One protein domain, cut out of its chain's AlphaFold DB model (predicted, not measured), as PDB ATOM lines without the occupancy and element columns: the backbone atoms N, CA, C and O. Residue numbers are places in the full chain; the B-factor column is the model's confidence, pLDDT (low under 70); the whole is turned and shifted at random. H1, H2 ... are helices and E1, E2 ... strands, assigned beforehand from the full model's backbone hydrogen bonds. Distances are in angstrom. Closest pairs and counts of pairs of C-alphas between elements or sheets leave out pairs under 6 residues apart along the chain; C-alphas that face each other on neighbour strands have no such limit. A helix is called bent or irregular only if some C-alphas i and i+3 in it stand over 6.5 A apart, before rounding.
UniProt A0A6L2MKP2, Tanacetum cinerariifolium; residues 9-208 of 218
ATOM      1  N   LEU A   9     -54.149  31.179 -13.446       97.94
ATOM      2  CA  LEU A   9     -53.513  29.870 -13.342       97.94
ATOM      3  C   LEU A   9     -53.603  29.186 -14.700       97.94
ATOM      4  O   LEU A   9     -54.703  28.918 -15.185       97.94
ATOM      5  N   ASP A  10     -52.452  28.867 -15.282       98.25
ATOM      6  CA  ASP A  10     -52.390  28.516 -16.696       98.25
ATOM      7  C   ASP A  10     -52.024  27.057 -16.943       98.25
ATOM      8  O   ASP A  10     -51.071  26.524 -16.369       98.25
ATOM      9  N   PHE A  11     -52.723  26.458 -17.905       98.50
ATOM     10  CA  PHE A  11     -52.216  25.381 -18.748       98.50
ATOM     11  C   PHE A  11     -52.202  25.880 -20.192       98.50
ATOM     12  O   PHE A  11     -53.249  26.122 -20.787       98.50
ATOM     13  N   GLU A  12     -51.018  25.989 -20.785       98.31
ATOM     14  CA  GLU A  12     -50.869  26.467 -22.159       98.31
ATOM     15  C   GLU A  12     -50.144  25.425 -23.006       98.31
ATOM     16  O   GLU A  12     -48.948  25.166 -22.829       98.31
ATOM     17  N   PHE A  13     -50.857  24.835 -23.965       97.44
ATOM     18  CA  PHE A  13     -50.277  23.903 -24.928       97.44
ATOM     19  C   PHE A  13     -49.584  24.675 -26.044       97.44
ATOM     20  O   PHE A  13     -50.193  25.421 -26.810       97.44
ATOM     21  N   LEU A  14     -48.275  24.480 -26.143       95.44
ATOM     22  CA  LEU A  14     -47.433  25.167 -27.104       95.44
ATOM     23  C   LEU A  14     -47.382  24.334 -28.382       95.44
ATOM     24  O   LEU A  14     -46.759  23.264 -28.416       95.44
ATOM     25  N   GLY A  15     -48.017  24.854 -29.437       91.12
ATOM     26  CA  GLY A  15     -47.970  24.276 -30.776       91.12
ATOM     27  C   GLY A  15     -46.538  23.988 -31.245       91.12
ATOM     28  O   GLY A  15     -45.546  24.519 -30.732       91.12
ATOM     29  N   ASN A  16     -46.405  23.091 -32.220       92.75
ATOM     30  CA  ASN A  16     -45.092  22.689 -32.705       92.75
ATOM     31  C   ASN A  16     -45.094  22.377 -34.202       92.75
ATOM     32  O   ASN A  16     -46.134  22.187 -34.824       92.75
ATOM     33  N   ILE A  17     -43.899  22.312 -34.784       92.94
ATOM     34  CA  ILE A  17     -43.727  21.880 -36.172       92.94
ATOM     35  C   ILE A  17     -43.905  20.359 -36.286       92.94
ATOM     36  O   ILE A  17     -43.599  19.614 -35.348       92.94
ATOM     37  N   ARG A  18     -44.339  19.891 -37.462       90.62
ATOM     38  CA  ARG A  18     -44.573  18.468 -37.744       90.62
ATOM     39  C   ARG A  18     -43.386  17.593 -37.318       90.62
ATOM     40  O   ARG A  18     -42.231  17.889 -37.625       90.62
ATOM     41  N   GLY A  19     -43.684  16.493 -36.625       88.75
ATOM     42  CA  GLY A  19     -42.688  15.515 -36.171       88.75
ATOM     43  C   GLY A  19     -41.880  15.942 -34.939       88.75
ATOM     44  O   GLY A  19     -40.886  15.294 -34.604       88.75
ATOM     45  N   LYS A  20     -42.260  17.033 -34.263       90.56
ATOM     46  CA  LYS A  20     -41.699  17.418 -32.962       90.56
ATOM     47  C   LYS A  20     -42.724  17.182 -31.851       90.56
ATOM     48  O   LYS A  20     -43.905  17.407 -32.080       90.56
ATOM     49  N   PRO A  21     -42.274  16.772 -30.652       90.06
ATOM     50  CA  PRO A  21     -43.175  16.447 -29.552       90.06
ATOM     51  C   PRO A  21     -43.916  17.683 -29.049       90.06
ATOM     52  O   PRO A  21     -43.357  18.787 -29.053       90.06
ATOM     53  N   TRP A  22     -45.135  17.479 -28.564       91.62
ATOM     54  CA  TRP A  22     -45.902  18.505 -27.871       91.62
ATOM     55  C   TRP A  22     -45.171  19.021 -26.634       91.62
ATOM     56  O   TRP A  22     -44.346  18.336 -26.014       91.62
ATOM     57  N   ARG A  23     -45.447  20.280 -26.316       94.75
ATOM     58  CA  ARG A  23     -44.942  20.973 -25.140       94.75
ATOM     59  C   ARG A  23     -46.096  21.720 -24.513       94.75
ATOM     60  O   ARG A  23     -46.994  22.160 -25.221       94.75
ATOM     61  N   PHE A  24     -46.031  21.898 -23.212       97.19
ATOM     62  CA  PHE A  24     -46.959  22.766 -22.516       97.19
ATOM     63  C   PHE A  24     -46.212  23.553 -21.449       97.19
ATOM     64  O   PHE A  24     -45.066  23.232 -21.104       97.19
ATOM     65  N   GLN A  25     -46.836  24.614 -20.969       97.88
ATOM     66  CA  GLN A  25     -46.353  25.363 -19.825       97.88
ATOM     67  C   GLN A  25     -47.464  25.543 -18.803       97.88
ATOM     68  O   GLN A  25     -48.645  25.492 -19.139       97.88
ATOM     69  N   THR A  26     -47.040  25.721 -17.559       98.69
ATOM     70  CA  THR A  26     -47.897  26.192 -16.474       98.69
ATOM     71  C   THR A  26     -47.369  27.522 -15.988       98.69
ATOM     72  O   THR A  26     -46.151  27.746 -16.011       98.69
ATOM     73  N   ASN A  27     -48.262  28.383 -15.529       97.81
ATOM     74  CA  ASN A  27     -47.910  29.703 -15.038       97.81
ATOM     75  C   ASN A  27     -48.887  30.137 -13.942       97.81
ATOM     76  O   ASN A  27     -49.950  29.538 -13.772       97.81
ATOM     77  N   ILE A  28     -48.456  31.111 -13.145       96.94
ATOM     78  CA  ILE A  28     -49.199  31.622 -11.994       96.94
ATOM     79  C   ILE A  28     -48.995  33.129 -11.952       96.94
ATOM     80  O   ILE A  28     -47.856  33.600 -11.846       96.94
ATOM     81  N   TYR A  29     -50.100  33.863 -11.969       95.06
ATOM     82  CA  TYR A  29     -50.130  35.298 -11.748       95.06
ATOM     83  C   TYR A  29     -51.097  35.630 -10.620       95.06
ATOM     84  O   TYR A  29     -52.235  35.173 -10.607       95.06
ATOM     85  N   GLY A  30     -50.655  36.475  -9.696       94.31
ATOM     86  CA  GLY A  30     -51.517  37.112  -8.711       94.31
ATOM     87  C   GLY A  30     -51.506  38.620  -8.904       94.31
ATOM     88  O   GLY A  30     -50.503  39.208  -9.318       94.31
ATOM     89  N   ASN A  31     -52.641  39.253  -8.636       90.81
ATOM     90  CA  ASN A  31     -52.812  40.697  -8.559       90.81
ATOM     91  C   ASN A  31     -52.287  41.487  -9.771       90.81
ATOM     92  O   ASN A  31     -51.790  42.603  -9.632       90.81
ATOM     93  N   GLY A  32     -52.441  40.929 -10.973       82.12
ATOM     94  CA  GLY A  32     -52.045  41.549 -12.240       82.12
ATOM     95  C   GLY A  32     -50.535  41.578 -12.473       82.12
ATOM     96  O   GLY A  32     -50.063  42.370 -13.291       82.12
ATOM     97  N   SER A  33     -49.773  40.742 -11.760       78.81
ATOM     98  CA  SER A  33     -48.307  40.661 -11.799       78.81
ATOM     99  C   SER A  33     -47.770  40.099 -13.124       78.81
ATOM    100  O   SER A  33     -47.065  39.102 -13.166       78.81
ATOM    101  N   THR A  34     -48.036  40.754 -14.254       73.31
ATOM    102  CA  THR A  34     -47.543  40.310 -15.575       73.31
ATOM    103  C   THR A  34     -46.028  40.488 -15.747       73.31
ATOM    104  O   THR A  34     -45.429  39.960 -16.683       73.31
ATOM    105  N   THR A  35     -45.374  41.206 -14.827       78.06
ATOM    106  CA  THR A  35     -43.924  41.438 -14.831       78.06
ATOM    107  C   THR A  35     -43.133  40.281 -14.216       78.06
ATOM    108  O   THR A  35     -41.955  40.112 -14.550       78.06
ATOM    109  N   ARG A  36     -43.756  39.450 -13.364       85.38
ATOM    110  CA  ARG A  36     -43.116  38.311 -12.683       85.38
ATOM    111  C   ARG A  36     -43.792  36.986 -13.053       85.38
ATOM    112  O   ARG A  36     -44.577  36.441 -12.289       85.38
ATOM    113  N   GLY A  37     -43.447  36.463 -14.229       91.88
ATOM    114  CA  GLY A  37     -43.913  35.152 -14.684       91.88
ATOM    115  C   GLY A  37     -43.293  33.992 -13.901       91.88
ATOM    116  O   GLY A  37     -42.112  34.003 -13.556       91.88
ATOM    117  N   ARG A  38     -44.114  32.976 -13.642       96.69
ATOM    118  CA  ARG A  38     -43.770  31.752 -12.915       96.69
ATOM    119  C   ARG A  38     -43.856  30.554 -13.845       96.69
ATOM    120  O   ARG A  38     -44.474  29.539 -13.520       96.69
ATOM    121  N   GLU A  39     -43.277  30.676 -15.033       97.62
ATOM    122  CA  GLU A  39     -43.397  29.669 -16.074       97.62
ATOM    123  C   GLU A  39     -42.553  28.438 -15.716       97.62
ATOM    124  O   GLU A  39     -41.333  28.510 -15.530       97.62
ATOM    125  N   GLU A  40     -43.193  27.273 -15.708       98.31
ATOM    126  CA  GLU A  40     -42.509  25.990 -15.853       98.31
ATOM    127  C   GLU A  40     -42.966  25.344 -17.157       98.31
ATOM    128  O   GLU A  40     -44.149  25.386 -17.498       98.31
ATOM    129  N   ARG A  41     -42.023  24.783 -17.922       97.88
ATOM    130  CA  ARG A  41     -42.301  24.214 -19.246       97.88
ATOM    131  C   ARG A  41     -41.891  22.762 -19.336       97.88
ATOM    132  O   ARG A  41     -40.790  22.379 -18.927       97.88
ATOM    133  N   TYR A  42     -42.741  21.993 -19.998       97.25
ATOM    134  CA  TYR A  42     -42.739  20.547 -19.930       97.25
ATOM    135  C   TYR A  42     -42.909  19.900 -21.302       97.25
ATOM    136  O   TYR A  42     -43.531  20.445 -22.217       97.25
ATOM    137  N   ARG A  43     -42.335  18.707 -21.442       95.12
ATOM    138  CA  ARG A  43     -42.752  17.720 -22.445       95.12
ATOM    139  C   ARG A  43     -43.799  16.786 -21.831       95.12
ATOM    140  O   ARG A  43     -43.986  16.784 -20.620       95.12
ATOM    141  N   LEU A  44     -44.427  15.968 -22.666       93.38
ATOM    142  CA  LEU A  44     -45.353  14.915 -22.242       93.38
ATOM    143  C   LEU A  44     -44.742  13.532 -22.497       93.38
ATOM    144  O   LEU A  44     -43.848  13.388 -23.339       93.38
ATOM    145  N   TRP A  45     -45.207  12.532 -21.747       93.62
ATOM    146  CA  TRP A  45     -44.819  11.124 -21.912       93.62
ATOM    147  C   TRP A  45     -45.745  10.345 -22.853       93.62
ATOM    148  O   TRP A  45     -45.552   9.150 -23.049       93.62
ATOM    149  N   PHE A  46     -46.704  11.044 -23.451       94.56
ATOM    150  CA  PHE A  46     -47.680  10.569 -24.424       94.56
ATOM    151  C   PHE A  46     -47.870  11.628 -25.522       94.56
ATOM    152  O   PHE A  46     -47.351  12.747 -25.421       94.56
ATOM    153  N   ASP A  47     -48.597  11.276 -26.584       93.94
ATOM    154  CA  ASP A  47     -49.027  12.222 -27.615       93.94
ATOM    155  C   ASP A  47     -50.426  12.769 -27.265       93.94
ATOM    156  O   ASP A  47     -51.411  12.062 -27.476       93.94
ATOM    157  N   PRO A  48     -50.549  14.017 -26.763       95.06
ATOM    158  CA  PRO A  48     -51.833  14.594 -26.342       95.06
ATOM    159  C   PRO A  48     -52.814  14.830 -27.502       95.06
ATOM    160  O   PRO A  48     -53.921  15.293 -27.270       95.06
ATOM    161  N   SER A  49     -52.413  14.574 -28.755       93.81
ATOM    162  CA  SER A  49     -53.298  14.666 -29.924       93.81
ATOM    163  C   SER A  49     -53.966  13.341 -30.305       93.81
ATOM    164  O   SER A  49     -54.638  13.273 -31.335       93.81
ATOM    165  N   LYS A  50     -53.721  12.265 -29.543       95.56
ATOM    166  CA  LYS A  50     -54.215  10.914 -29.856       95.56
ATOM    167  C   LYS A  50     -55.351  10.453 -28.965       95.56
ATOM    168  O   LYS A  50     -56.226   9.750 -29.457       95.56
ATOM    169  N   GLU A  51     -55.328  10.838 -27.699       96.25
ATOM    170  CA  GLU A  51     -56.297  10.417 -26.693       96.25
ATOM    171  C   GLU A  51     -56.597  11.584 -25.751       96.25
ATOM    172  O   GLU A  51     -55.800  12.520 -25.629       96.25
ATOM    173  N   PHE A  52     -57.756  11.533 -25.094       97.81
ATOM    174  CA  PHE A  52     -58.096  12.482 -24.041       97.81
ATOM    175  C   PHE A  52     -57.278  12.185 -22.784       97.81
ATOM    176  O   PHE A  52     -57.167  11.037 -22.360       97.81
ATOM    177  N   HIS A  53     -56.754  13.244 -22.173       98.19
ATOM    178  CA  HIS A  53     -56.052  13.208 -20.893       98.19
ATOM    179  C   HIS A  53     -56.684  14.207 -19.934       98.19
ATOM    180  O   HIS A  53     -57.251  15.220 -20.358       98.19
ATOM    181  N   ARG A  54     -56.575  13.934 -18.634       98.00
ATOM    182  CA  ARG A  54     -57.144  14.808 -17.606       98.00
ATOM    183  C   ARG A  54     -56.127  15.874 -17.215       98.00
ATOM    184  O   ARG A  54     -55.022  15.557 -16.792       98.00
ATOM    185  N   TYR A  55     -56.510  17.140 -17.327       98.25
ATOM    186  CA  TYR A  55     -55.705  18.278 -16.884       98.25
ATOM    187  C   TYR A  55     -56.467  19.003 -15.784       98.25
ATOM    188  O   TYR A  55     -57.550  19.529 -16.036       98.25
ATOM    189  N   SER A  56     -55.914  19.015 -14.574       97.75
ATOM    190  CA  SER A  56     -56.613  19.544 -13.397       97.75
ATOM    191  C   SER A  56     -55.755  20.557 -12.656       97.75
ATOM    192  O   SER A  56     -54.534  20.413 -12.566       97.75
ATOM    193  N   ILE A  57     -56.411  21.561 -12.079       98.38
ATOM    194  CA  ILE A  57     -55.803  22.527 -11.168       98.38
ATOM    195  C   ILE A  57     -56.537  22.405  -9.835       98.38
ATOM    196  O   ILE A  57     -57.734  22.674  -9.758       98.38
ATOM    197  N   PHE A  58     -55.818  21.999  -8.794       97.81
ATOM    198  CA  PHE A  58     -56.245  22.183  -7.414       97.81
ATOM    199  C   PHE A  58     -55.732  23.544  -6.941       97.81
ATOM    200  O   PHE A  58     -54.541  23.825  -7.079       97.81
ATOM    201  N   TRP A  59     -56.605  24.380  -6.386       97.00
ATOM    202  CA  TRP A  59     -56.248  25.693  -5.851       97.00
ATOM    203  C   TRP A  59     -56.957  25.917  -4.522       97.00
ATOM    204  O   TRP A  59     -58.178  25.798  -4.434       97.00
ATOM    205  N   SER A  60     -56.178  26.251  -3.498       94.75
ATOM    206  CA  SER A  60     -56.685  26.615  -2.181       94.75
ATOM    207  C   SER A  60     -55.926  27.802  -1.590       94.75
ATOM    208  O   SER A  60     -55.061  28.385  -2.245       94.75
ATOM    209  N   HIS A  61     -56.211  28.171  -0.340       92.44
ATOM    210  CA  HIS A  61     -55.468  29.230   0.353       92.44
ATOM    211  C   HIS A  61     -53.998  28.881   0.609       92.44
ATOM    212  O   HIS A  61     -53.191  29.787   0.798       92.44
ATOM    213  N   ASN A  62     -53.650  27.594   0.633       94.00
ATOM    214  CA  ASN A  62     -52.337  27.138   1.090       94.00
ATOM    215  C   ASN A  62     -51.441  26.641  -0.042       94.00
ATOM    216  O   ASN A  62     -50.221  26.602   0.115       94.00
ATOM    217  N   LYS A  63     -52.027  26.191  -1.154       96.69
ATOM    218  CA  LYS A  63     -51.271  25.620  -2.268       96.69
ATOM    219  C   LYS A  63     -52.057  25.577  -3.568       96.69
ATOM    220  O   LYS A  63     -53.288  25.544  -3.595       96.69
ATOM    221  N   ILE A  64     -51.293  25.472  -4.645       98.25
ATOM    222  CA  ILE A  64     -51.760  25.161  -5.989       98.25
ATOM    223  C   ILE A  64     -51.072  23.876  -6.437       98.25
ATOM    224  O   ILE A  64     -49.855  23.738  -6.293       98.25
ATOM    225  N   ILE A  65     -51.831  22.945  -7.011       98.56
ATOM    226  CA  ILE A  65     -51.290  21.713  -7.583       98.56
ATOM    227  C   ILE A  65     -51.840  21.538  -8.995       98.56
ATOM    228  O   ILE A  65     -53.049  21.489  -9.208       98.56
ATOM    229  N   PHE A  66     -50.935  21.415  -9.960       98.75
ATOM    230  CA  PHE A  66     -51.265  21.089 -11.342       98.75
ATOM    231  C   PHE A  66     -51.116  19.583 -11.543       98.75
ATOM    232  O   PHE A  66     -50.078  19.011 -11.193       98.75
ATOM    233  N   TYR A  67     -52.116  18.960 -12.157       98.56
ATOM    234  CA  TYR A  67     -52.136  17.533 -12.463       98.56
ATOM    235  C   TYR A  67     -52.222  17.285 -13.966       98.56
ATOM    236  O   TYR A  67     -52.900  18.008 -14.698       98.56
ATOM    237  N   VAL A  68     -51.551  16.220 -14.395       98.38
ATOM    238  CA  VAL A  68     -51.786  15.560 -15.679       98.38
ATOM    239  C   VAL A  68     -52.094  14.102 -15.362       98.38
ATOM    240  O   VAL A  68     -51.256  13.402 -14.786       98.38
ATOM    241  N   ASP A  69     -53.304  13.672 -15.695       97.00
ATOM    242  CA  ASP A  69     -53.915  12.440 -15.208       97.00
ATOM    243  C   ASP A  69     -53.845  12.382 -13.665       97.00
ATOM    244  O   ASP A  69     -54.276  13.322 -12.998       97.00
ATOM    245  N   GLU A  70     -53.271  11.329 -13.078       95.62
ATOM    246  CA  GLU A  70     -53.107  11.196 -11.617       95.62
ATOM    247  C   GLU A  70     -51.783  11.771 -11.078       95.62
ATOM    248  O   GLU A  70     -51.486  11.668  -9.882       95.62
ATOM    249  N   ILE A  71     -50.940  12.329 -11.954       97.69
ATOM    250  CA  ILE A  71     -49.586  12.761 -11.603       97.69
ATOM    251  C   ILE A  71     -49.604  14.258 -11.279       97.69
ATOM    252  O   ILE A  71     -49.822  15.066 -12.188       97.69
ATOM    253  N   PRO A  72     -49.309  14.672 -10.030       98.12
ATOM    254  CA  PRO A  72     -49.061  16.074  -9.743       98.12
ATOM    255  C   PRO A  72     -47.747  16.454 -10.411       98.12
ATOM    256  O   PRO A  72     -46.688  15.921 -10.085       98.12
ATOM    257  N   ILE A  73     -47.803  17.362 -11.373       98.19
ATOM    258  CA  ILE A  73     -46.640  17.787 -12.159       98.19
ATOM    259  C   ILE A  73     -45.931  18.996 -11.537       98.19
ATOM    260  O   ILE A  73     -44.728  19.184 -11.736       98.19
ATOM    261  N   ARG A  74     -46.664  19.789 -10.750       98.25
ATOM    262  CA  ARG A  74     -46.191  21.012 -10.103       98.25
ATOM    263  C   ARG A  74     -47.011  21.281  -8.847       98.25
ATOM    264  O   ARG A  74     -48.234  21.303  -8.921       98.25
ATOM    265  N   GLU A  75     -46.325  21.524  -7.738       97.75
ATOM    266  CA  GLU A  75     -46.899  22.017  -6.485       97.75
ATOM    267  C   GLU A  75     -46.286  23.387  -6.197       97.75
ATOM    268  O   GLU A  75     -45.070  23.561  -6.310       97.75
ATOM    269  N   VAL A  76     -47.125  24.360  -5.860       97.56
ATOM    270  CA  VAL A  76     -46.707  25.689  -5.415       97.56
ATOM    271  C   VAL A  76     -47.365  25.947  -4.077       97.56
ATOM    272  O   VAL A  76     -48.587  26.045  -3.996       97.56
ATOM    273  N   LEU A  77     -46.550  26.022  -3.030       96.56
ATOM    274  CA  LEU A  77     -47.011  26.368  -1.693       96.56
ATOM    275  C   LEU A  77     -47.166  27.884  -1.597       96.56
ATOM    276  O   LEU A  77     -46.343  28.627  -2.131       96.56
ATOM    277  N   HIS A  78     -48.215  28.326  -0.915       96.56
ATOM    278  CA  HIS A  78     -48.381  29.726  -0.572       96.56
ATOM    279  C   HIS A  78     -47.352  30.092   0.501       96.56
ATOM    280  O   HIS A  78     -47.477  29.699   1.659       96.56
ATOM    281  N   ASP A  79     -46.313  30.815   0.097       95.81
ATOM    282  CA  ASP A  79     -45.373  31.445   1.020       95.81
ATOM    283  C   ASP A  79     -45.882  32.853   1.359       95.81
ATOM    284  O   ASP A  79     -46.307  33.587   0.467       95.81
ATOM    285  N   GLU A  80     -45.832  33.257   2.630       93.44
ATOM    286  CA  GLU A  80     -46.320  34.575   3.075       93.44
ATOM    287  C   GLU A  80     -45.600  35.741   2.368       93.44
ATOM    288  O   GLU A  80     -46.165  36.823   2.200       93.44
ATOM    289  N   ASN A  81     -44.373  35.515   1.884       94.31
ATOM    290  CA  ASN A  81     -43.597  36.498   1.128       94.31
ATOM    291  C   ASN A  81     -43.957  36.533  -0.367       94.31
ATOM    292  O   ASN A  81     -43.367  37.314  -1.116       94.31
ATOM    293  N   MET A  82     -44.906  35.712  -0.835       92.56
ATOM    294  CA  MET A  82     -45.477  35.867  -2.178       92.56
ATOM    295  C   MET A  82     -46.290  37.159  -2.303       92.56
ATOM    296  O   MET A  82     -46.498  37.633  -3.421       92.56
ATOM    297  N   GLU A  83     -46.712  37.759  -1.186       88.25
ATOM    298  CA  GLU A  83     -47.515  38.982  -1.161       88.25
ATOM    299  C   GLU A  83     -48.724  38.864  -2.119       88.25
ATOM    300  O   GLU A  83     -49.464  37.884  -2.091       88.25
ATOM    301  N   GLY A  84     -48.928  39.840  -3.008       89.44
ATOM    302  CA  GLY A  84     -50.018  39.821  -3.985       89.44
ATOM    303  C   GLY A  84     -49.826  38.856  -5.158       89.44
ATOM    304  O   GLY A  84     -50.696  38.807  -6.019       89.44
ATOM    305  N   ASP A  85     -48.714  38.124  -5.247       92.94
ATOM    306  CA  ASP A  85     -48.486  37.200  -6.360       92.94
ATOM    307  C   ASP A  85     -49.204  35.851  -6.196       92.94
ATOM    308  O   ASP A  85     -49.304  35.110  -7.176       92.94
ATOM    309  N   TYR A  86     -49.693  35.516  -4.997       95.50
ATOM    310  CA  TYR A  86     -50.519  34.328  -4.810       95.50
ATOM    311  C   TYR A  86     -51.988  34.623  -5.182       95.50
ATOM    312  O   TYR A  86     -52.570  35.580  -4.658       95.50
ATOM    313  N   PRO A  87     -52.613  33.822  -6.068       94.81
ATOM    314  CA  PRO A  87     -54.028  33.957  -6.412       94.81
ATOM    315  C   PRO A  87     -54.943  33.867  -5.188       94.81
ATOM    316  O   PRO A  87     -54.950  32.867  -4.470       94.81
ATOM    317  N   SER A  88     -55.738  34.910  -4.968       91.94
ATOM    318  CA  SER A  88     -56.601  35.079  -3.789       91.94
ATOM    319  C   SER A  88     -57.983  35.657  -4.119       91.94
ATOM    320  O   SER A  88     -58.808  35.842  -3.225       91.94
ATOM    321  N   LYS A  89     -58.269  35.937  -5.395       90.94
ATOM    322  CA  LYS A  89     -59.556  36.460  -5.868       90.94
ATOM    323  C   LYS A  89     -60.361  35.377  -6.587       90.94
ATOM    324  O   LYS A  89     -59.765  34.505  -7.214       90.94
ATOM    325  N   PRO A  90     -61.705  35.457  -6.587       90.25
ATOM    326  CA  PRO A  90     -62.532  34.584  -7.415       90.25
ATOM    327  C   PRO A  90     -62.103  34.621  -8.889       90.25
ATOM    328  O   PRO A  90     -61.929  35.700  -9.464       90.25
ATOM    329  N   MET A  91     -61.968  33.443  -9.498       91.75
ATOM    330  CA  MET A  91     -61.559  33.264 -10.894       91.75
ATOM    331  C   MET A  91     -62.664  32.587 -11.712       91.75
ATOM    332  O   MET A  91     -63.580  31.968 -11.174       91.75
ATOM    333  N   SER A  92     -62.575  32.704 -13.035       92.00
ATOM    334  CA  SER A  92     -63.424  31.970 -13.979       92.00
ATOM    335  C   SER A  92     -62.559  31.039 -14.821       92.00
ATOM    336  O   SER A  92     -61.402  31.351 -15.089       92.00
ATOM    337  N   SER A  93     -63.122  29.910 -15.247       93.75
ATOM    338  CA  SER A  93     -62.437  28.998 -16.165       93.75
ATOM    339  C   SER A  93     -62.555  29.502 -17.604       93.75
ATOM    340  O   SER A  93     -63.637  29.908 -18.036       93.75
ATOM    341  N   TYR A  94     -61.447  29.464 -18.342       95.25
ATOM    342  CA  TYR A  94     -61.381  29.816 -19.758       95.25
ATOM    343  C   TYR A  94     -60.673  28.707 -20.533       95.25
ATOM    344  O   TYR A  94     -59.689  28.138 -20.071       95.25
ATOM    345  N   ALA A  95     -61.144  28.453 -21.751       96.12
ATOM    346  CA  ALA A  95     -60.462  27.622 -22.731       96.12
ATOM    347  C   ALA A  95     -60.437  28.383 -24.058       96.12
ATOM    348  O   ALA A  95     -61.478  28.824 -24.546       96.12
ATOM    349  N   THR A  96     -59.247  28.585 -24.623       96.00
ATOM    350  CA  THR A  96     -59.072  29.367 -25.852       96.00
ATOM    351  C   THR A  96     -58.048  28.718 -26.777       96.00
ATOM    352  O   THR A  96     -57.103  28.073 -26.330       96.00
ATOM    353  N   VAL A  97     -58.232  28.915 -28.084       96.38
ATOM    354  CA  VAL A  97     -57.227  28.636 -29.117       96.38
ATOM    355  C   VAL A  97     -56.900  29.967 -29.777       96.38
ATOM    356  O   VAL A  97     -57.799  30.653 -30.260       96.38
ATOM    357  N   TRP A  98     -55.628  30.361 -29.766       96.62
ATOM    358  CA  TRP A  98     -55.212  31.674 -30.251       96.62
ATOM    359  C   TRP A  98     -53.786  31.669 -30.820       96.62
ATOM    360  O   TRP A  98     -52.995  30.755 -30.582       96.62
ATOM    361  N   ASP A  99     -53.461  32.700 -31.605       97.50
ATOM    362  CA  ASP A  99     -52.167  32.839 -32.277       97.50
ATOM    363  C   ASP A  99     -51.112  33.498 -31.374       97.50
ATOM    364  O   ASP A  99     -51.057  34.719 -31.216       97.50
ATOM    365  N   ALA A 100     -50.221  32.668 -30.838       96.75
ATOM    366  CA  ALA A 100     -49.077  33.070 -30.025       96.75
ATOM    367  C   ALA A 100     -47.740  33.059 -30.807       96.75
ATOM    368  O   ALA A 100     -46.668  32.799 -30.241       96.75
ATOM    369  N   SER A 101     -47.765  33.319 -32.124       96.94
ATOM    370  CA  SER A 101     -46.602  33.219 -33.031       96.94
ATOM    371  C   SER A 101     -45.370  34.019 -32.607       96.94
ATOM    372  O   SER A 101     -44.261  33.693 -33.029       96.94
ATOM    373  N   SER A 102     -45.528  35.064 -31.794       96.69
ATOM    374  CA  SER A 102     -44.405  35.868 -31.306       96.69
ATOM    375  C   SER A 102     -43.513  35.123 -30.308       96.69
ATOM    376  O   SER A 102     -42.354  35.505 -30.154       96.69
ATOM    377  N   TRP A 103     -43.993  34.050 -29.662       94.44
ATOM    378  CA  TRP A 103     -43.228  33.377 -28.605       94.44
ATOM    379  C   TRP A 103     -43.414  31.851 -28.506       94.44
ATOM    380  O   TRP A 103     -42.448  31.168 -28.146       94.44
ATOM    381  N   ALA A 104     -44.574  31.289 -28.865       94.56
ATOM    382  CA  ALA A 104     -44.932  29.902 -28.533       94.56
ATOM    383  C   ALA A 104     -43.969  28.853 -29.119       94.56
ATOM    384  O   ALA A 104     -43.340  28.078 -28.387       94.56
ATOM    385  N   THR A 105     -43.774  28.849 -30.440       94.00
ATOM    386  CA  THR A 105     -43.015  27.776 -31.096       94.00
ATOM    387  C   THR A 105     -41.553  28.153 -31.294       94.00
ATOM    388  O   THR A 105     -41.173  28.948 -32.155       94.00
ATOM    389  N   GLY A 106     -40.683  27.534 -30.492       90.19
ATOM    390  CA  GLY A 106     -39.237  27.734 -30.598       90.19
ATOM    391  C   GLY A 106     -38.783  29.144 -30.213       90.19
ATOM    392  O   GLY A 106     -37.746  29.574 -30.724       90.19
ATOM    393  N   GLY A 107     -39.533  29.823 -29.335       90.62
ATOM    394  CA  GLY A 107     -39.301  31.215 -28.948       90.62
ATOM    395  C   GLY A 107     -39.710  32.203 -30.040       90.62
ATOM    396  O   GLY A 107     -38.975  33.150 -30.283       90.62
ATOM    397  N   GLY A 108     -40.796  31.917 -30.767       95.00
ATOM    398  CA  GLY A 108     -41.298  32.746 -31.872       95.00
ATOM    399  C   GLY A 108     -40.608  32.539 -33.226       95.00
ATOM    400  O   GLY A 108     -40.920  33.215 -34.203       95.00
ATOM    401  N   ARG A 109     -39.662  31.592 -33.319       95.88
ATOM    402  CA  ARG A 109     -38.948  31.289 -34.577       95.88
ATOM    403  C   ARG A 109     -39.829  30.623 -35.628       95.88
ATOM    404  O   ARG A 109     -39.551  30.758 -36.817       95.88
ATOM    405  N   HIS A 110     -40.848  29.886 -35.201       95.81
ATOM    406  CA  HIS A 110     -41.821  29.269 -36.094       95.81
ATOM    407  C   HIS A 110     -43.181  29.907 -35.834       95.81
ATOM    408  O   HIS A 110     -43.687  29.846 -34.715       95.81
ATOM    409  N   LYS A 111     -43.737  30.538 -36.867       97.00
ATOM    410  CA  LYS A 111     -45.059  31.161 -36.822       97.00
ATOM    411  C   LYS A 111     -46.124  30.159 -37.251       97.00
ATOM    412  O   LYS A 111     -45.797  29.162 -37.903       97.00
ATOM    413  N   VAL A 112     -47.370  30.435 -36.889       96.31
ATOM    414  CA  VAL A 112     -48.516  29.688 -37.400       96.31
ATOM    415  C   VAL A 112     -48.551  29.764 -38.929       96.31
ATOM    416  O   VAL A 112     -48.209  30.782 -39.534       96.31
ATOM    417  N   ASP A 113     -48.938  28.660 -39.551       96.62
ATOM    418  CA  ASP A 113     -49.155  28.566 -40.988       96.62
ATOM    419  C   ASP A 113     -50.625  28.238 -41.222       96.62
ATOM    420  O   ASP A 113     -51.037  27.083 -41.120       96.62
ATOM    421  N   TYR A 114     -51.413  29.273 -41.511       97.31
ATOM    422  CA  TYR A 114     -52.868  29.184 -41.663       97.31
ATOM    423  C   TYR A 114     -53.322  28.280 -42.820       97.31
ATOM    424  O   TYR A 114     -54.490  27.937 -42.899       97.31
ATOM    425  N   ARG A 115     -52.418  27.789 -43.679       97.69
ATOM    426  CA  ARG A 115     -52.761  26.754 -44.674       97.69
ATOM    427  C   ARG A 115     -53.112  25.401 -44.045       97.69
ATOM    428  O   ARG A 115     -53.636  24.540 -44.743       97.69
ATOM    429  N   PHE A 116     -52.777  25.197 -42.770       95.81
ATOM    430  CA  PHE A 116     -53.132  24.001 -42.002       95.81
ATOM    431  C   PHE A 116     -54.406  24.173 -41.163       95.81
ATOM    432  O   PHE A 116     -54.671  23.335 -40.306       95.81
ATOM    433  N   GLU A 117     -55.174  25.244 -41.372       95.50
ATOM    434  CA  GLU A 117     -56.442  25.446 -40.672       95.50
ATOM    435  C   GLU A 117     -57.508  24.395 -41.067       95.50
ATOM    436  O   GLU A 117     -57.471  23.872 -42.188       95.50
ATOM    437  N   PRO A 118     -58.474  24.085 -40.180       96.62
ATOM    438  CA  PRO A 118     -58.644  24.615 -38.823       96.62
ATOM    439  C   PRO A 118     -57.665  24.013 -37.799       96.62
ATOM    440  O   PRO A 118     -57.269  22.853 -37.894       96.62
ATOM    441  N   PHE A 119     -57.313  24.804 -36.780       96.00
ATOM    442  CA  PHE A 119     -56.602  24.324 -35.590       96.00
ATOM    443  C   PHE A 119     -57.622  24.011 -34.496       96.00
ATOM    444  O   PHE A 119     -58.261  24.924 -33.973       96.00
ATOM    445  N   THR A 120     -57.777  22.733 -34.162       95.31
ATOM    446  CA  THR A 120     -58.843  22.263 -33.269       95.31
ATOM    447  C   THR A 120     -58.278  21.754 -31.948       95.31
ATOM    448  O   THR A 120     -57.255  21.069 -31.926       95.31
ATOM    449  N   SER A 121     -58.978  22.063 -30.860       95.44
ATOM    450  CA  SER A 121     -58.853  21.399 -29.565       95.44
ATOM    451  C   SER A 121     -60.216  20.856 -29.147       95.44
ATOM    452  O   SER A 121     -61.246  21.493 -29.373       95.44
ATOM    453  N   GLU A 122     -60.219  19.667 -28.555       96.88
ATOM    454  CA  GLU A 122     -61.426  18.994 -28.083       96.88
ATOM    455  C   GLU A 122     -61.374  18.885 -26.561       96.88
ATOM    456  O   GLU A 122     -60.321  18.610 -25.984       96.88
ATOM    457  N   PHE A 123     -62.512  19.120 -25.909       97.00
ATOM    458  CA  PHE A 123     -62.658  19.066 -24.458       97.00
ATOM    459  C   PHE A 123     -63.896  18.240 -24.121       97.00
ATOM    460  O   PHE A 123     -64.936  18.391 -24.763       97.00
ATOM    461  N   GLN A 124     -63.793  17.405 -23.095       96.94
ATOM    462  CA  GLN A 124     -64.905  16.633 -22.550       96.94
ATOM    463  C   GLN A 124     -64.755  16.519 -21.031       96.94
ATOM    464  O   GLN A 124     -63.703  16.858 -20.490       96.94
ATOM    465  N   ASP A 125     -65.814  16.060 -20.363       96.44
ATOM    466  CA  ASP A 125     -65.809  15.752 -18.928       96.44
ATOM    467  C   ASP A 125     -65.350  16.925 -18.039       96.44
ATOM    468  O   ASP A 125     -64.552  16.761 -17.118       96.44
ATOM    469  N   LEU A 126     -65.858  18.137 -18.316       96.56
ATOM    470  CA  LEU A 126     -65.576  19.316 -17.495       96.56
ATOM    471  C   LEU A 126     -66.092  19.104 -16.066       96.56
ATOM    472  O   LEU A 126     -67.298  19.004 -15.839       96.56
ATOM    473  N   VAL A 127     -65.169  19.124 -15.105       94.88
ATOM    474  CA  VAL A 127     -65.467  19.087 -13.672       94.88
ATOM    475  C   VAL A 127     -65.098  20.429 -13.052       94.88
ATOM    476  O   VAL A 127     -63.961  20.882 -13.164       94.88
ATOM    477  N   LEU A 128     -66.063  21.050 -12.375       93.38
ATOM    478  CA  LEU A 128     -65.862  22.238 -11.550       93.38
ATOM    479  C   LEU A 128     -66.338  21.911 -10.133       93.38
ATOM    480  O   LEU A 128     -67.534  21.750  -9.905       93.38
ATOM    481  N   GLN A 129     -65.396  21.804  -9.198       91.12
ATOM    482  CA  GLN A 129     -65.665  21.587  -7.778       91.12
ATOM    483  C   GLN A 129     -64.975  22.690  -6.977       91.12
ATOM    484  O   GLN A 129     -63.768  22.886  -7.091       91.12
ATOM    485  N   GLY A 130     -65.750  23.436  -6.197       88.75
ATOM    486  CA  GLY A 130     -65.265  24.560  -5.405       88.75
ATOM    487  C   GLY A 130     -66.395  25.519  -5.047       88.75
ATOM    488  O   GLY A 130     -67.566  25.243  -5.311       88.75
ATOM    489  N   CYS A 131     -66.048  26.661  -4.454       87.19
ATOM    490  CA  CYS A 131     -67.047  27.662  -4.105       87.19
ATOM    491  C   CYS A 131     -67.438  28.522  -5.312       87.19
ATOM    492  O   CYS A 131     -66.614  29.254  -5.865       87.19
ATOM    493  N   GLN A 132     -68.713  28.476  -5.693       86.62
ATOM    494  CA  GLN A 132     -69.263  29.373  -6.700       86.62
ATOM    495  C   GLN A 132     -69.570  30.735  -6.072       86.62
ATOM    496  O   GLN A 132     -70.372  30.830  -5.147       86.62
ATOM    497  N   VAL A 133     -68.963  31.790  -6.609       83.81
ATOM    498  CA  VAL A 133     -69.176  33.171  -6.161       83.81
ATOM    499  C   VAL A 133     -69.929  33.936  -7.243       83.81
ATOM    500  O   VAL A 133     -69.558  33.869  -8.418       83.81
ATOM    501  N   ASP A 134     -70.971  34.678  -6.856       79.25
ATOM    502  CA  ASP A 134     -71.626  35.617  -7.765       79.25
ATOM    503  C   ASP A 134     -70.707  36.830  -7.983       79.25
ATOM    504  O   ASP A 134     -70.342  37.513  -7.019       79.25
ATOM    505  N   PRO A 135     -70.344  37.151  -9.237       71.19
ATOM    506  CA  PRO A 135     -69.512  38.300  -9.544       71.19
ATOM    507  C   PRO A 135     -70.040  39.650  -9.028       71.19
ATOM    508  O   PRO A 135     -69.284  40.616  -8.927       71.19
ATOM    509  N   THR A 136     -71.343  39.741  -8.776       71.50
ATOM    510  CA  THR A 136     -72.051  40.956  -8.359       71.50
ATOM    511  C   THR A 136     -72.260  41.051  -6.848       71.50
ATOM    512  O   THR A 136     -72.562  42.139  -6.359       71.50
ATOM    513  N   ASP A 137     -72.022  39.964  -6.106       67.25
ATOM    514  CA  ASP A 137     -72.165  39.898  -4.650       67.25
ATOM    515  C   ASP A 137     -71.064  39.025  -4.024       67.25
ATOM    516  O   ASP A 137     -71.294  37.970  -3.433       67.25
ATOM    517  N   ALA A 138     -69.821  39.497  -4.145       59.84
ATOM    518  CA  ALA A 138     -68.641  38.835  -3.583       59.84
ATOM    519  C   ALA A 138     -68.606  38.823  -2.037       59.84
ATOM    520  O   ALA A 138     -67.661  38.304  -1.448       59.84
ATOM    521  N   THR A 139     -69.601  39.425  -1.376       58.75
ATOM    522  CA  THR A 139     -69.686  39.571   0.085       58.75
ATOM    523  C   THR A 139     -70.651  38.593   0.756       58.75
ATOM    524  O   THR A 139     -70.579  38.447   1.975       58.75
ATOM    525  N   SER A 140     -71.541  37.928   0.010       55.56
ATOM    526  CA  SER A 140     -72.605  37.086   0.586       55.56
ATOM    527  C   SER A 140     -72.338  35.581   0.559       55.56
ATOM    528  O   SER A 140     -73.154  34.804   1.059       55.56
ATOM    529  N   THR A 141     -71.210  35.132   0.006       62.38
ATOM    530  CA  THR A 141     -70.972  33.698  -0.186       62.38
ATOM    531  C   THR A 141     -70.329  33.055   1.046       62.38
ATOM    532  O   THR A 141     -69.167  33.303   1.364       62.38
ATOM    533  N   ASN A 142     -71.073  32.184   1.734       72.06
ATOM    534  CA  ASN A 142     -70.511  31.298   2.754       72.06
ATOM    535  C   ASN A 142     -69.803  30.119   2.064       72.06
ATOM    536  O   ASN A 142     -70.416  29.096   1.778       72.06
ATOM    537  N   CYS A 143     -68.518  30.296   1.747       80.06
ATOM    538  CA  CYS A 143     -67.693  29.303   1.049       80.06
ATOM    539  C   CYS A 143     -67.043  28.259   1.968       80.06
ATOM    540  O   CYS A 143     -66.294  27.420   1.468       80.06
ATOM    541  N   ASN A 144     -67.267  28.324   3.284       82.25
ATOM    542  CA  ASN A 144     -66.505  27.528   4.248       82.25
ATOM    543  C   ASN A 144     -66.685  26.024   4.009       82.25
ATOM    544  O   ASN A 144     -65.695  25.342   3.773       82.25
ATOM    545  N   ASP A 145     -67.927  25.539   3.919       85.44
ATOM    546  CA  ASP A 145     -68.213  24.110   3.715       85.44
ATOM    547  C   ASP A 145     -67.599  23.576   2.407       85.44
ATOM    548  O   ASP A 145     -66.972  22.520   2.392       85.44
ATOM    549  N   ALA A 146     -67.720  24.334   1.310       86.50
ATOM    550  CA  ALA A 146     -67.144  23.959   0.018       86.50
ATOM    551  C   ALA A 146     -65.604  23.980   0.033       86.50
ATOM    552  O   ALA A 146     -64.963  23.196  -0.666       86.50
ATOM    553  N   THR A 147     -65.008  24.881   0.817       86.06
ATOM    554  CA  THR A 147     -63.552  24.959   0.997       86.06
ATOM    555  C   THR A 147     -63.052  23.781   1.824       86.06
ATOM    556  O   THR A 147     -62.073  23.147   1.437       86.06
ATOM    557  N   ASP A 148     -63.749  23.448   2.910       88.12
ATOM    558  CA  ASP A 148     -63.430  22.307   3.768       88.12
ATOM    559  C   ASP A 148     -63.563  20.985   3.001       88.12
ATOM    560  O   ASP A 148     -62.680  20.130   3.077       88.12
ATOM    561  N   GLU A 149     -64.620  20.829   2.196       90.56
ATOM    562  CA  GLU A 149     -64.792  19.667   1.321       90.56
ATOM    563  C   GLU A 149     -63.641  19.560   0.310       90.56
ATOM    564  O   GLU A 149     -63.033  18.493   0.180       90.56
ATOM    565  N   LEU A 150     -63.286  20.664  -0.356       91.19
ATOM    566  CA  LEU A 150     -62.194  20.693  -1.329       91.19
ATOM    567  C   LEU A 150     -60.846  20.339  -0.685       91.19
ATOM    568  O   LEU A 150     -60.104  19.523  -1.233       91.19
ATOM    569  N   GLU A 151     -60.538  20.894   0.486       91.00
ATOM    570  CA  GLU A 151     -59.310  20.601   1.239       91.00
ATOM    571  C   GLU A 151     -59.282  19.167   1.795       91.00
ATOM    572  O   GLU A 151     -58.208  18.603   2.010       91.00
ATOM    573  N   SER A 152     -60.448  18.539   1.979       91.31
ATOM    574  CA  SER A 152     -60.562  17.122   2.350       91.31
ATOM    575  C   SER A 152     -60.468  16.155   1.161       91.31
ATOM    576  O   SER A 152     -60.368  14.942   1.361       91.31
ATOM    577  N   SER A 153     -60.493  16.671  -0.073       91.69
ATOM    578  CA  SER A 153     -60.465  15.848  -1.281       91.69
ATOM    579  C   SER A 153     -59.135  15.110  -1.459       91.69
ATOM    580  O   SER A 153     -58.071  15.549  -1.013       91.69
ATOM    581  N   GLU A 154     -59.167  14.001  -2.199       91.06
ATOM    582  CA  GLU A 154     -57.954  13.245  -2.534       91.06
ATOM    583  C   GLU A 154     -56.938  14.068  -3.348       91.06
ATOM    584  O   GLU A 154     -55.733  13.837  -3.251       91.06
ATOM    585  N   PHE A 155     -57.399  15.086  -4.086       90.12
ATOM    586  CA  PHE A 155     -56.551  15.973  -4.890       90.12
ATOM    587  C   PHE A 155     -55.818  17.030  -4.059       90.12
ATOM    588  O   PHE A 155     -54.831  17.601  -4.532       90.12
ATOM    589  N   ALA A 156     -56.260  17.269  -2.821       93.75
ATOM    590  CA  ALA A 156     -55.609  18.201  -1.914       93.75
ATOM    591  C   ALA A 156     -54.294  17.640  -1.357       93.75
ATOM    592  O   ALA A 156     -53.412  18.408  -0.989       93.75
ATOM    593  N   THR A 157     -54.112  16.319  -1.275       94.38
ATOM    594  CA  THR A 157     -52.937  15.732  -0.611       94.38
ATOM    595  C   THR A 157     -52.099  14.891  -1.561       94.38
ATOM    596  O   THR A 157     -52.499  13.811  -1.979       94.38
ATOM    597  N   ILE A 158     -50.860  15.328  -1.801       96.50
ATOM    598  CA  ILE A 158     -49.887  14.543  -2.563       96.50
ATOM    599  C   ILE A 158     -49.403  13.357  -1.719       96.50
ATOM    600  O   ILE A 158     -48.682  13.514  -0.727       96.50
ATOM    601  N   THR A 159     -49.760  12.148  -2.140       97.25
ATOM    602  CA  THR A 159     -49.307  10.893  -1.524       97.25
ATOM    603  C   THR A 159     -47.801  10.651  -1.735       97.25
ATOM    604  O   THR A 159     -47.198  11.218  -2.649       97.25
ATOM    605  N   PRO A 160     -47.140   9.774  -0.952       97.62
ATOM    606  CA  PRO A 160     -45.733   9.430  -1.180       97.62
ATOM    607  C   PRO A 160     -45.443   8.902  -2.594       97.62
ATOM    608  O   PRO A 160     -44.423   9.258  -3.186       97.62
ATOM    609  N   TRP A 161     -46.355   8.101  -3.156       97.19
ATOM    610  CA  TRP A 161     -46.240   7.610  -4.531       97.19
ATOM    611  C   TRP A 161     -46.345   8.756  -5.542       97.19
ATOM    612  O   TRP A 161     -45.495   8.877  -6.424       97.19
ATOM    613  N   GLN A 162     -47.313   9.660  -5.367       97.94
ATOM    614  CA  GLN A 162     -47.444  10.844  -6.218       97.94
ATOM    615  C   GLN A 162     -46.236  11.784  -6.105       97.94
ATOM    616  O   GLN A 162     -45.822  12.336  -7.118       97.94
ATOM    617  N   ARG A 163     -45.605  11.932  -4.929       96.75
ATOM    618  CA  ARG A 163     -44.339  12.687  -4.805       96.75
ATOM    619  C   ARG A 163     -43.218  12.048  -5.617       96.75
ATOM    620  O   ARG A 163     -42.437  12.752  -6.253       96.75
ATOM    621  N   GLN A 164     -43.127  10.720  -5.620       96.62
ATOM    622  CA  GLN A 164     -42.140  10.016  -6.437       96.62
ATOM    623  C   GLN A 164     -42.433  10.171  -7.936       96.62
ATOM    624  O   GLN A 164     -41.505  10.404  -8.713       96.62
ATOM    625  N   ALA A 165     -43.705  10.096  -8.333       97.38
ATOM    626  CA  ALA A 165     -44.142  10.339  -9.704       97.38
ATOM    627  C   ALA A 165     -43.873  11.789 -10.142       97.38
ATOM    628  O   ALA A 165     -43.346  12.000 -11.232       97.38
ATOM    629  N   ASN A 166     -44.137  12.771  -9.276       96.81
ATOM    630  CA  ASN A 166     -43.798  14.178  -9.485       96.81
ATOM    631  C   ASN A 166     -42.295  14.347  -9.728       96.81
ATOM    632  O   ASN A 166     -41.900  14.906 -10.748       96.81
ATOM    633  N   LYS A 167     -41.454  13.798  -8.843       95.25
ATOM    634  CA  LYS A 167     -39.994  13.856  -8.992       95.25
ATOM    635  C   LYS A 167     -39.541  13.253 -10.323       95.25
ATOM    636  O   LYS A 167     -38.798  13.891 -11.063       95.25
ATOM    637  N   TRP A 168     -40.019  12.050 -10.652       94.25
ATOM    638  CA  TRP A 168     -39.732  11.401 -11.934       94.25
ATOM    639  C   TRP A 168     -40.156  12.269 -13.121       94.25
ATOM    640  O   TRP A 168     -39.401  12.423 -14.083       94.25
ATOM    641  N   PHE A 169     -41.356  12.845 -13.049       96.19
ATOM    642  CA  PHE A 169     -41.889  13.684 -14.105       96.19
ATOM    643  C   PHE A 169     -41.020  14.931 -14.300       96.19
ATOM    644  O   PHE A 169     -40.585  15.214 -15.420       96.19
ATOM    645  N   ARG A 170     -40.717  15.646 -13.214       96.00
ATOM    646  CA  ARG A 170     -39.918  16.873 -13.241       96.00
ATOM    647  C   ARG A 170     -38.508  16.613 -13.762       96.00
ATOM    648  O   ARG A 170     -38.086  17.279 -14.704       96.00
ATOM    649  N   GLU A 171     -37.818  15.589 -13.260       92.88
ATOM    650  CA  GLU A 171     -36.457  15.245 -13.702       92.88
ATOM    651  C   GLU A 171     -36.392  14.846 -15.188       92.88
ATOM    652  O   GLU A 171     -35.386  15.093 -15.860       92.88
ATOM    653  N   LYS A 172     -37.460  14.243 -15.730       92.81
ATOM    654  CA  LYS A 172     -37.469  13.702 -17.097       92.81
ATOM    655  C   LYS A 172     -38.061  14.646 -18.143       92.81
ATOM    656  O   LYS A 172     -37.569  14.686 -19.278       92.81
ATOM    657  N   TYR A 173     -39.114  15.386 -17.805       95.38
ATOM    658  CA  TYR A 173     -39.923  16.120 -18.782       95.38
ATOM    659  C   TYR A 173     -39.876  17.639 -18.627       95.38
ATOM    660  O   TYR A 173     -40.108  18.332 -19.626       95.38
ATOM    661  N   MET A 174     -39.519  18.171 -17.455       96.69
ATOM    662  CA  MET A 174     -39.338  19.611 -17.276       96.69
ATOM    663  C   MET A 174     -38.093  20.083 -18.024       96.69
ATOM    664  O   MET A 174     -37.013  19.508 -17.908       96.69
ATOM    665  N   TYR A 175     -38.233  21.135 -18.830       95.69
ATOM    666  CA  TYR A 175     -37.117  21.688 -19.602       95.69
ATOM    667  C   TYR A 175     -36.859  23.173 -19.371       95.69
ATOM    668  O   TYR A 175     -35.833  23.688 -19.835       95.69
ATOM    669  N   TYR A 176     -37.771  23.849 -18.679       97.12
ATOM    670  CA  TYR A 176     -37.585  25.196 -18.171       97.12
ATOM    671  C   TYR A 176     -38.294  25.339 -16.828       97.12
ATOM    672  O   TYR A 176     -39.423  24.871 -16.705       97.12
ATOM    673  N   SER A 177     -37.661  26.013 -15.874       97.81
ATOM    674  CA  SER A 177     -38.322  26.487 -14.660       97.81
ATOM    675  C   SER A 177     -37.722  27.818 -14.223       97.81
ATOM    676  O   SER A 177     -36.498  27.980 -14.160       97.81
ATOM    677  N   TYR A 178     -38.603  28.773 -13.933       97.50
ATOM    678  CA  TYR A 178     -38.242  30.105 -13.461       97.50
ATOM    679  C   TYR A 178     -37.462  30.080 -12.132       97.50
ATOM    680  O   TYR A 178     -36.585  30.917 -11.928       97.50
ATOM    681  N   CYS A 179     -37.680  29.077 -11.272       97.25
ATOM    682  CA  CYS A 179     -36.969  28.933  -9.994       97.25
ATOM    683  C   CYS A 179     -35.449  28.751 -10.149       97.25
ATOM    684  O   CYS A 179     -34.676  29.102  -9.245       97.25
ATOM    685  N   TYR A 180     -35.012  28.250 -11.310       97.31
ATOM    686  CA  TYR A 180     -33.604  28.074 -11.677       97.31
ATOM    687  C   TYR A 180     -33.092  29.146 -12.658       97.31
ATOM    688  O   TYR A 180     -31.922  29.119 -13.052       97.31
ATOM    689  N   ASP A 181     -33.933  30.103 -13.057       97.50
ATOM    690  CA  ASP A 181     -33.571  31.196 -13.961       97.50
ATOM    691  C   ASP A 181     -32.957  32.370 -13.195       97.50
ATOM    692  O   ASP A 181     -33.612  33.354 -12.872       97.50
ATOM    693  N   ARG A 182     -31.656  32.260 -12.913       96.62
ATOM    694  CA  ARG A 182     -30.849  33.296 -12.252       96.62
ATOM    695  C   ARG A 182     -30.592  34.533 -13.109       96.62
ATOM    696  O   ARG A 182     -30.185  35.556 -12.569       96.62
ATOM    697  N   LEU A 183     -30.802  34.456 -14.424       96.69
ATOM    698  CA  LEU A 183     -30.729  35.633 -15.290       96.69
ATOM    699  C   LEU A 183     -31.977  36.502 -15.147       96.69
ATOM    700  O   LEU A 183     -31.863  37.725 -15.156       96.69
ATOM    701  N   ARG A 184     -33.154  35.879 -15.017       95.94
ATOM    702  CA  ARG A 184     -34.416  36.594 -14.789       95.94
ATOM    703  C   ARG A 184     -34.613  36.963 -13.320       95.94
ATOM    704  O   ARG A 184     -35.021  38.082 -13.026       95.94
ATOM    705  N   TYR A 185     -34.294  36.039 -12.419       96.00
ATOM    706  CA  TYR A 185     -34.451  36.171 -10.973       96.00
ATOM    707  C   TYR A 185     -33.105  35.930 -10.278       96.00
ATOM    708  O   TYR A 185     -32.777  34.780  -9.965       96.00
ATOM    709  N   PRO A 186     -32.305  36.993 -10.029       95.75
ATOM    710  CA  PRO A 186     -30.983  36.868  -9.405       95.75
ATOM    711  C   PRO A 186     -30.997  36.051  -8.107       95.75
ATOM    712  O   PRO A 186     -30.091  35.251  -7.872       95.75
ATOM    713  N   SER A 187     -32.077  36.185  -7.333       95.12
ATOM    714  CA  SER A 187     -32.437  35.306  -6.220       95.12
ATOM    715  C   SER A 187     -33.723  34.543  -6.561       95.12
ATOM    716  O   SER A 187     -34.604  35.129  -7.192       95.12
ATOM    717  N   PRO A 188     -33.854  33.261  -6.169       95.38
ATOM    718  CA  PRO A 188     -35.102  32.518  -6.350       95.38
ATOM    719  C   PRO A 188     -36.265  33.221  -5.644       95.38
ATOM    720  O   PRO A 188     -36.069  33.828  -4.592       95.38
ATOM    721  N   LEU A 189     -37.456  33.139  -6.244       95.56
ATOM    722  CA  LEU A 189     -38.679  33.667  -5.642       95.56
ATOM    723  C   LEU A 189     -39.069  32.843  -4.396       95.56
ATOM    724  O   LEU A 189     -38.631  31.694  -4.290       95.56
ATOM    725  N   PRO A 190     -39.842  33.411  -3.451       95.94
ATOM    726  CA  PRO A 190     -40.066  32.808  -2.133       95.94
ATOM    727  C   PRO A 190     -40.642  31.391  -2.169       95.94
ATOM    728  O   PRO A 190     -40.205  30.525  -1.422       95.94
ATOM    729  N   GLU A 191     -41.549  31.123  -3.105       95.88
ATOM    730  CA  GLU A 191     -42.205  29.823  -3.247       95.88
ATOM    731  C   GLU A 191     -41.311  28.728  -3.860       95.88
ATOM    732  O   GLU A 191     -41.705  27.563  -3.954       95.88
ATOM    733  N   CYS A 192     -40.108  29.077  -4.323       96.50
ATOM    734  CA  CYS A 192     -39.226  28.145  -5.013       96.50
ATOM    735  C   CYS A 192     -38.530  27.174  -4.052       96.50
ATOM    736  O   CYS A 192     -37.536  27.509  -3.404       96.50
ATOM    737  N   LEU A 193     -38.951  25.910  -4.084       92.31
ATOM    738  CA  LEU A 193     -38.267  24.808  -3.408       92.31
ATOM    739  C   LEU A 193     -37.121  24.268  -4.273       92.31
ATOM    740  O   LEU A 193     -37.322  23.518  -5.229       92.31
ATOM    741  N   LEU A 194     -35.883  24.648  -3.949       92.25
ATOM    742  CA  LEU A 194     -34.716  24.218  -4.721       92.25
ATOM    743  C   LEU A 194     -34.347  22.758  -4.427       92.25
ATOM    744  O   LEU A 194     -33.686  22.452  -3.437       92.25
ATOM    745  N   VAL A 195     -34.705  21.864  -5.345       92.00
ATOM    746  CA  VAL A 195     -34.300  20.452  -5.296       92.00
ATOM    747  C   VAL A 195     -32.877  20.280  -5.834       92.00
ATOM    748  O   VAL A 195     -32.586  20.680  -6.964       92.00
ATOM    749  N   SER A 196     -31.989  19.649  -5.059       90.12
ATOM    750  CA  SER A 196     -30.576  19.473  -5.438       90.12
ATOM    751  C   SER A 196     -30.396  18.698  -6.748       90.12
ATOM    752  O   SER A 196     -29.586  19.103  -7.580       90.12
ATOM    753  N   SER A 197     -31.179  17.635  -6.981       88.50
ATOM    754  CA  SER A 197     -31.098  16.873  -8.236       88.50
ATOM    755  C   SER A 197     -31.507  17.705  -9.454       88.50
ATOM    756  O   SER A 197     -30.905  17.567 -10.514       88.50
ATOM    757  N   GLU A 198     -32.458  18.631  -9.311       92.31
ATOM    758  CA  GLU A 198     -32.868  19.540 -10.387       92.31
ATOM    759  C   GLU A 198     -31.830  20.649 -10.637       92.31
ATOM    760  O   GLU A 198     -31.531  20.964 -11.790       92.31
ATOM    761  N   GLN A 199     -31.205  21.207  -9.593       91.31
ATOM    762  CA  GLN A 199     -30.160  22.240  -9.737       91.31
ATOM    763  C   GLN A 199     -28.989  21.778 -10.618       91.31
ATOM    764  O   GLN A 199     -28.399  22.559 -11.374       91.31
ATOM    765  N   GLU A 200     -28.654  20.491 -10.563       91.50
ATOM    766  CA  GLU A 200     -27.622  19.913 -11.418       91.50
ATOM    767  C   GLU A 200     -28.034  19.865 -12.895       91.50
ATOM    768  O   GLU A 200     -27.161  19.938 -13.767       91.50
ATOM    769  N   LEU A 201     -29.336  19.834 -13.196       92.81
ATOM    770  CA  LEU A 201     -29.886  19.763 -14.548       92.81
ATOM    771  C   LEU A 201     -29.972  21.127 -15.240       92.81
ATOM    772  O   LEU A 201     -29.847  21.172 -16.467       92.81
ATOM    773  N   PHE A 202     -30.155  22.230 -14.508       95.69
ATOM    774  CA  PHE A 202     -30.456  23.549 -15.086       95.69
ATOM    775  C   PHE A 202     -29.247  24.493 -15.180       95.69
ATOM    776  O   PHE A 202     -28.376  24.550 -14.317       95.69
ATOM    777  N   LYS A 203     -29.178  25.250 -16.280       95.75
ATOM    778  CA  LYS A 203     -28.288  26.409 -16.446       95.75
ATOM    779  C   LYS A 203     -28.884  27.613 -15.713       95.75
ATOM    780  O   LYS A 203     -30.079  27.651 -15.453       95.75
ATOM    781  N   ASN A 204     -28.083  28.664 -15.550       95.44
ATOM    782  CA  ASN A 204     -28.511  29.924 -14.928       95.44
ATOM    783  C   ASN A 204     -29.639  30.665 -15.672       95.44
ATOM    784  O   ASN A 204     -30.131  31.652 -15.154       95.44
ATOM    785  N   ASN A 205     -30.042  30.235 -16.868       95.88
ATOM    786  CA  ASN A 205     -31.184  30.795 -17.599       95.88
ATOM    787  C   ASN A 205     -32.446  29.919 -17.492       95.88
ATOM    788  O   ASN A 205     -33.268  29.909 -18.408       95.88
ATOM    789  N   GLY A 206     -32.518  29.067 -16.465       96.31
ATOM    790  CA  GLY A 206     -33.645  28.175 -16.202       96.31
ATOM    791  C   GLY A 206     -33.806  27.031 -17.201       96.31
ATOM    792  O   GLY A 206     -34.715  26.229 -17.045       96.31
ATOM    793  N   ARG A 207     -32.959  26.916 -18.238       95.75
ATOM    794  CA  ARG A 207     -33.024  25.840 -19.249       95.75
ATOM    795  C   ARG A 207     -32.054  24.710 -18.933       95.75
ATOM    796  O   ARG A 207     -30.993  24.937 -18.360       95.75
ATOM    797  N   LEU A 208     -32.365  23.500 -19.389       94.62
ATOM    798  CA  LEU A 208     -31.504  22.332 -19.171       94.62
ATOM    799  C   LEU A 208     -30.070  22.515 -19.716       94.62
ATOM    800  O   LEU A 208     -29.849  23.067 -20.802       94.62
TER     801      LEU A 208
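This is residues 9 to 208 of the 218 residues of a protein of Tanacetum cinerariifolium (UniProt A0A6L2MKP2). Two antiparallel sheets, E1 E2 E3 E7 E8 and E4 E5 E6, lie partly face to face as a small sandwich with nearly aligned strands, and H3 runs beside E6 along one edge of the smaller sheet. A wide loop without named elements, residues 86 to 143, swings outside the sheets past the edge strands E1 and E4, while H4 only grazes the larger sheet near E7, with its residues 198 to 201. The 200 printed residues hold four named helices and eight named strands, in the order E1 E2 E3 E4 E5 E6 H1 H2 H3 E7 H4 E8; the class is mixed, with under half of the residues in named elements. The whole is compact, with a radius of gyration of the C-alphas of 17.8 A and spans of 50 by 42 by 35 A.

The larger sheet holds E1, residues 9 to 14, from C-alpha 9 at (-53.513, 29.870, -13.342); E2, residues 23 to 29, 20.3 A long; E3, residues 40 to 43; E7, residues 174 to 181; and E8, residues 205 to 207, ending at C-alpha 207 at (-33.024, 25.840, -19.249). The smaller holds E4, residues 55 to 59; E5, residues 63 to 68, 16.8 A; and E6, residues 71 to 77, 17.0 A. The helices are H1, residues 80 to 85; H2, residues 144 to 152; H3, residues 160 to 173, 19.7 A from C-alpha 160 at (-45.733, 9.430, -1.180); and H4, residues 196 to 201. H1 is irregular: C-alphas 81 and 84 are 8.9 A apart.

The larger sheet is twisted, and E7 bends by 92 degrees at residue 178. E1 E2 E3 and E4 E5 E6 are meanders, each strand the antiparallel neighbour of the one before. Within hydrogen-bond range are N 12 and O 25 of the hairpin E1 and E2, 2.9 A, N 26 and O 40 of E2 and E3, 2.9 A, N 41 and O 176 of E3 and E7, 2.9 A, N 177 and O 206 of E7 and E8, 3.2 A, N 58 and O 65 of E4 and E5, 2.8 A, and N 66 and O 74 of E5 and E6, 2.9 A. In the sandwich, two sheets face to face, the best planes of the facing parts are 12 degrees apart. H3 stands at the smaller sheet's level; its closest C-alphas to E6 are Asn 166 and Ile 73, 5.3 A. H4 only grazes the larger sheet, with residues 198 to 201. H1 and H2 are on neither sheet, H2 only just missing the smaller one with 4 pairs of C-alphas within 10 A. Every O i to N i+4 pair is within hydrogen-bond range in H2 and H3, against 0 of 2 in H1, where 1 of 3 O i to N i+3 pairs is, and 1 of 2 in H4.

The C-alphas farthest apart are those of Gly 19 and Ser 140, 52.1 A. The printed part has no cut. The links E3 to E4, H1 to H2 and E7 to H4 are long. Mean pLDDT of the printed part is 93.0, with residues 137 to 141 under 70.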